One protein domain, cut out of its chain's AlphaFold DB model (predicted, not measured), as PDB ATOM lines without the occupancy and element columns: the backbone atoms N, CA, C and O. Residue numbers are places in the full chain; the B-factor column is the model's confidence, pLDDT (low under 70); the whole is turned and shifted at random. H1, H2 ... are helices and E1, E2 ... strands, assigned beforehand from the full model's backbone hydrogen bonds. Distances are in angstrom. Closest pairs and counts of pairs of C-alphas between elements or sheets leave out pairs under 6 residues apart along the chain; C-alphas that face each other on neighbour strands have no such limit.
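This is residues 12 to 55 of the 56 residues of an uncharacterized protein of Clostridium gasigenes (UniProt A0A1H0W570). Picture a long, narrow hairpin of two strands, E1 and E2, with a single helix, H1, folded back along one half of it. H1 packs on the end of the hairpin where E1 begins and E2 ends, while the other end, at the link of residues 21 to 25, has no helix on it. The printed part has 44 residues, with two named strands and then one named helix in the order E1, E2, H1; the sheet, E1 - E2, is antiparallel and the class is mixed, helices and strands. The whole is only just loose, close to extended, with a radius of gyration of the C-alphas of 13.7 A, and its C-alphas span 44 by 16 by 9 A, a rod.

Start at C-alpha 12, at (93.182, 62.072, 164.796), where E1 begins; it covers residues 12 to 20 and measures 24.3 A from first to last C-alpha. Pass residues 21 to 25 and you reach E2, residues 26 to 34, 25.1 A long, which ends at C-alpha 34 at (89.234, 56.906, 165.799). After a link of 7 residues H1 begins at Glu 42; it covers residues 42 to 53 and runs for 15.9 A to Trp 53, whose C-alpha is at (104.416, 57.521, 158.013).

Look first at E1 and E2, a hairpin of antiparallel neighbour strands whose directions stand at 162 degrees. C-alphas 15 and 30 face each other at 4.4 A, and so do C-alphas 20 and 26 at 4.5 A. Look for N 14 and O 31, 2.8 A apart, and for N 29 and O 16, 2.9 A apart; both pairs are within hydrogen-bond range. Turn next to H1 and E2, which have 4 pairs of C-alphas within 8 A; the closest are those of Ala 33 and Leu 48, 6.0 A apart. H1 and E1 have 3 such pairs, and the closest C-alphas are those of Val 14 and Ile 51, 7.5 A apart. In the backbone of H1, every O i to N i+4 pair is within hydrogen-bond range.

The two C-alphas farthest apart are those of Lys 23 and Leu 39, at 44.5 A, while those of Val 12 and Leu 55, the first and last printed, are 14.1 A apart. The printed part has no cut. The link from E1 to E2 is tight, and the one from E2 to H1 is short. Residues 38 to 43 stand free, of which 42 and 43 belong to H1. In this predicted model the mean pLDDT of the printed part is 86.7, and residue 55 is the one printed residue under 70.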
ATOM      1  N   VAL A  12      92.140  61.323 165.501       85.94
ATOM      2  CA  VAL A  12      93.182  62.072 164.796       85.94
ATOM      3  C   VAL A  12      92.839  62.055 163.316       85.94
ATOM      4  O   VAL A  12      92.650  61.000 162.712       85.94
ATOM      5  N   VAL A  13      92.745  63.248 162.728       87.12
ATOM      6  CA  VAL A  13      92.460  63.424 161.304       87.12
ATOM      7  C   VAL A  13      93.661  64.066 160.639       87.12
ATOM      8  O   VAL A  13      93.987  65.223 160.897       87.12
ATOM      9  N   VAL A  14      94.271  63.327 159.725       86.75
ATOM     10  CA  VAL A  14      95.353  63.808 158.878       86.75
ATOM     11  C   VAL A  14      94.762  64.244 157.545       86.75
ATOM     12  O   VAL A  14      94.061  63.477 156.884       86.75
ATOM     13  N   LYS A  15      95.038  65.484 157.138       89.88
ATOM     14  CA  LYS A  15      94.630  66.039 155.842       89.88
ATOM     15  C   LYS A  15      95.855  66.534 155.094       89.88
ATOM     16  O   LYS A  15      96.671  67.241 155.674       89.88
ATOM     17  N   TYR A  16      95.956  66.203 153.814       87.44
ATOM     18  CA  TYR A  16      97.085  66.608 152.984       87.44
ATOM     19  C   TYR A  16      96.640  66.924 151.558       87.44
ATOM     20  O   TYR A  16      95.756  66.272 150.995       87.44
ATOM     21  N   LYS A  17      97.251  67.960 150.980       91.62
ATOM     22  CA  LYS A  17      97.029  68.364 149.594       91.62
ATOM     23  C   LYS A  17      97.808  67.436 148.673       91.62
ATOM     24  O   LYS A  17      99.016  67.301 148.815       91.62
ATOM     25  N   VAL A  18      97.113  66.826 147.719       91.12
ATOM     26  CA  VAL A  18      97.720  65.929 146.720       91.12
ATOM     27  C   VAL A  18      97.816  66.557 145.333       91.12
ATOM     28  O   VAL A  18      98.389  65.961 144.429       91.12
ATOM     29  N   GLY A  19      97.252  67.750 145.148       92.56
ATOM     30  CA  GLY A  19      97.296  68.460 143.880       92.56
ATOM     31  C   GLY A  19      96.239  69.549 143.794       92.56
ATOM     32  O   GLY A  19      95.685  69.985 144.805       92.56
ATOM     33  N   VAL A  20      95.979  69.975 142.565       96.12
ATOM     34  CA  VAL A  20      94.966  70.966 142.207       96.12
ATOM     35  C   VAL A  20      94.159  70.395 141.041       96.12
ATOM     36  O   VAL A  20      94.732  69.756 140.157       96.12
ATOM     37  N   ASP A  21      92.838  70.552 141.064       93.75
ATOM     38  CA  ASP A  21      91.964  70.095 139.984       93.75
ATOM     39  C   ASP A  21      92.066  71.007 138.745       93.75
ATOM     40  O   ASP A  21      92.725  72.048 138.743       93.75
ATOM     41  N   THR A  22      91.378  70.638 137.664       95.44
ATOM     42  CA  THR A  22      91.365  71.423 136.416       95.44
ATOM     43  C   THR A  22      90.707  72.801 136.551       95.44
ATOM     44  O   THR A  22      90.763  73.594 135.614       95.44
ATOM     45  N   LYS A  23      90.082  73.096 137.693       95.75
ATOM     46  CA  LYS A  23      89.408  74.358 138.010       95.75
ATOM     47  C   LYS A  23      90.205  75.213 139.000       95.75
ATOM     48  O   LYS A  23      89.744  76.296 139.347       95.75
ATOM     49  N   GLY A  24      91.379  74.760 139.443       95.75
ATOM     50  CA  GLY A  24      92.211  75.485 140.401       95.75
ATOM     51  C   GLY A  24      91.901  75.193 141.873       95.75
ATOM     52  O   GLY A  24      92.458  75.867 142.735       95.75
ATOM     53  N   ASN A  25      91.049  74.210 142.190       96.88
ATOM     54  CA  ASN A  25      90.733  73.858 143.575       96.88
ATOM     55  C   ASN A  25      91.717  72.838 144.136       96.88
ATOM     56  O   ASN A  25      92.097  71.880 143.461       96.88
ATOM     57  N   ASP A  26      92.059  72.993 145.410       96.81
ATOM     58  CA  ASP A  26      92.905  72.041 146.114       96.81
ATOM     59  C   ASP A  26      92.231  70.673 146.232       96.81
ATOM     60  O   ASP A  26      91.126  70.531 146.760       96.81
ATOM     61  N   ILE A  27      92.945  69.639 145.796       94.50
ATOM     62  CA  ILE A  27      92.548  68.256 146.031       94.50
ATOM     63  C   ILE A  27      93.153  67.838 147.368       94.50
ATOM     64  O   ILE A  27      94.365  67.633 147.480       94.50
ATOM     65  N   ILE A  28      92.304  67.717 148.386       93.75
ATOM     66  CA  ILE A  28      92.694  67.291 149.732       93.75
ATOM     67  C   ILE A  28      92.317  65.826 149.930       93.75
ATOM     68  O   ILE A  28      91.157  65.448 149.762       93.75
ATOM     69  N   LYS A  29      93.282  65.002 150.342       89.12
ATOM     70  CA  LYS A  29      93.015  63.668 150.885       89.12
ATOM     71  C   LYS A  29      92.975  63.720 152.403       89.12
ATOM     72  O   LYS A  29      93.638  64.551 153.023       89.12
ATOM     73  N   ASN A  30      92.178  62.836 152.991       89.31
ATOM     74  CA  ASN A  30      92.075  62.690 154.431       89.31
ATOM     75  C   ASN A  30      92.229  61.226 154.849       89.31
ATOM     76  O   ASN A  30      91.894  60.309 154.104       89.31
ATOM     77  N   GLN A  31      92.778  61.037 156.041       87.00
ATOM     78  CA  GLN A  31      92.840  59.769 156.752       87.00
ATOM     79  C   GLN A  31      92.462  60.050 158.210       87.00
ATOM     80  O   GLN A  31      92.749  61.132 158.732       87.00
ATOM     81  N   ARG A  32      91.750  59.122 158.846       86.38
ATOM     82  CA  ARG A  32      91.198  59.295 160.192       86.38
ATOM     83  C   ARG A  32      91.418  58.016 160.986       86.38
ATOM     84  O   ARG A  32      90.971  56.964 160.545       86.38
ATOM     85  N   ALA A  33      92.041  58.147 162.150       85.88
ATOM     86  CA  ALA A  33      92.062  57.128 163.191       85.88
ATOM     87  C   ALA A  33      91.092  57.562 164.296       85.88
ATOM     88  O   ALA A  33      91.163  58.712 164.735       85.88
ATOM     89  N   ASN A  34      90.177  56.679 164.695       85.12
ATOM     90  CA  ASN A  34      89.234  56.906 165.799       85.12
ATOM     91  C   ASN A  34      89.655  56.086 167.028       85.12
ATOM     92  O   ASN A  34      90.634  55.345 166.970       85.12
ATOM     93  N   ASP A  35      88.915  56.234 168.127       82.19
ATOM     94  CA  ASP A  35      89.082  55.475 169.371       82.19
ATOM     95  C   ASP A  35      90.473  55.616 170.015       82.19
ATOM     96  O   ASP A  35      90.939  54.764 170.773       82.19
ATOM     97  N   LEU A  36      91.139  56.745 169.760       78.81
ATOM     98  CA  LEU A  36      92.436  57.062 170.348       78.81
ATOM     99  C   LEU A  36      92.257  57.459 171.812       78.81
ATOM    100  O   LEU A  36      91.904  58.593 172.137       78.81
ATOM    101  N   ASN A  37      92.471  56.507 172.707       79.25
ATOM    102  CA  ASN A  37      92.425  56.707 174.148       79.25
ATOM    103  C   ASN A  37      93.574  55.936 174.828       79.25
ATOM    104  O   ASN A  37      94.358  55.259 174.168       79.25
ATOM    105  N   LEU A  38      93.700  56.048 176.155       74.44
ATOM    106  CA  LEU A  38      94.761  55.366 176.920       74.44
ATOM    107  C   LEU A  38      94.685  53.828 176.862       74.44
ATOM    108  O   LEU A  38      95.627  53.160 177.274       74.44
ATOM    109  N   LEU A  39      93.566  53.281 176.392       79.88
ATOM    110  CA  LEU A  39      93.301  51.857 176.209       79.88
ATOM    111  C   LEU A  39      93.293  51.464 174.723       79.88
ATOM    112  O   LEU A  39      92.857  50.359 174.400       79.88
ATOM    113  N   ALA A  40      93.721  52.359 173.822       81.56
ATOM    114  CA  ALA A  40      93.834  52.053 172.402       81.56
ATOM    115  C   ALA A  40      94.700  50.802 172.213       81.56
ATOM    116  O   ALA A  40      95.724  50.631 172.882       81.56
ATOM    117  N   THR A  41      94.273  49.919 171.316       85.06
ATOM    118  CA  THR A  41      95.014  48.692 171.030       85.06
ATOM    119  C   THR A  41      96.302  49.021 170.275       85.06
ATOM    120  O   THR A  41      96.420  50.070 169.636       85.06
ATOM    121  N   GLU A  42      97.273  48.107 170.315       85.75
ATOM    122  CA  GLU A  42      98.499  48.237 169.517       85.75
ATOM    123  C   GLU A  42      98.192  48.385 168.021       85.75
ATOM    124  O   GLU A  42      98.849  49.168 167.343       85.75
ATOM    125  N   GLU A  43      97.154  47.705 167.524       83.94
ATOM    126  CA  GLU A  43      96.668  47.821 166.145       83.94
ATOM    127  C   GLU A  43      96.206  49.250 165.824       83.94
ATOM    128  O   GLU A  43      96.671  49.836 164.852       83.94
ATOM    129  N   THR A  44      95.395  49.874 166.688       82.94
ATOM    130  CA  THR A  44      94.962  51.271 166.500       82.94
ATOM    131  C   THR A  44      96.145  52.248 166.498       82.94
ATOM    132  O   THR A  44      96.149  53.238 165.761       82.94
ATOM    133  N   LEU A  45      97.170  51.983 167.312       85.94
ATOM    134  CA  LEU A  45      98.390  52.792 167.343       85.94
ATOM    135  C   LEU A  45      99.274  52.559 166.107       85.94
ATOM    136  O   LEU A  45      99.868  53.519 165.610       85.94
ATOM    137  N   MET A  46      99.341  51.330 165.589       86.81
ATOM    138  CA  MET A  46     100.012  51.018 164.323       86.81
ATOM    139  C   MET A  46      99.313  51.689 163.143       86.81
ATOM    140  O   MET A  46      99.990  52.334 162.348       86.81
ATOM    141  N   ASP A  47      97.982  51.640 163.075       84.50
ATOM    142  CA  ASP A  47      97.203  52.325 162.040       84.50
ATOM    143  C   ASP A  47      97.479  53.834 162.043       84.50
ATOM    144  O   ASP A  47      97.692  54.446 160.995       84.50
ATOM    145  N   LEU A  48      97.539  54.451 163.230       86.38
ATOM    146  CA  LEU A  48      97.933  55.853 163.364       86.38
ATOM    147  C   LEU A  48      99.373  56.089 162.877       86.38
ATOM    148  O   LEU A  48      99.630  57.070 162.174       86.38
ATOM    149  N   GLY A  49     100.299  55.201 163.239       86.25
ATOM    150  CA  GLY A  49     101.688  55.231 162.785       86.25
ATOM    151  C   GLY A  49     101.803  55.176 161.262       86.25
ATOM    152  O   GLY A  49     102.491  56.011 160.678       86.25
ATOM    153  N   ASP A  50     101.069  54.277 160.612       86.56
ATOM    154  CA  ASP A  50     101.021  54.124 159.157       86.56
ATOM    155  C   ASP A  50     100.442  55.359 158.463       86.56
ATOM    156  O   ASP A  50     100.977  55.818 157.446       86.56
ATOM    157  N   ILE A  51      99.366  55.929 159.020       83.75
ATOM    158  CA  ILE A  51      98.762  57.169 158.519       83.75
ATOM    159  C   ILE A  51      99.795  58.301 158.527       83.75
ATOM    160  O   ILE A  51      99.886  59.049 157.552       83.75
ATOM    161  N   ILE A  52     100.565  58.434 159.611       84.12
ATOM    162  CA  ILE A  52     101.590  59.477 159.757       84.12
ATOM    163  C   ILE A  52     102.798  59.183 158.859       84.12
ATOM    164  O   ILE A  52     103.294  60.091 158.193       84.12
ATOM    165  N   TRP A  53     103.254  57.932 158.801       81.75
ATOM    166  CA  TRP A  53     104.416  57.521 158.013       81.75
ATOM    167  C   TRP A  53     104.215  57.759 156.516       81.75
ATOM    168  O   TRP A  53     105.116  58.250 155.849       81.75
ATOM    169  N   ARG A  54     103.012  57.501 155.987       73.44
ATOM    170  CA  ARG A  54     102.671  57.741 154.571       73.44
ATOM    171  C   ARG A  54     102.696  59.217 154.147       73.44
ATOM    172  O   ARG A  54     102.463  59.499 152.971       73.44
ATOM    173  N   LEU A  55     102.905  60.148 155.079       68.75
ATOM    174  CA  LEU A  55     103.088  61.574 154.789       68.75
ATOM    175  C   LEU A  55     104.555  61.968 154.572       68.75
ATOM    176  O   LEU A  55     104.792  63.093 154.131       68.75
TER     177      LEU A  55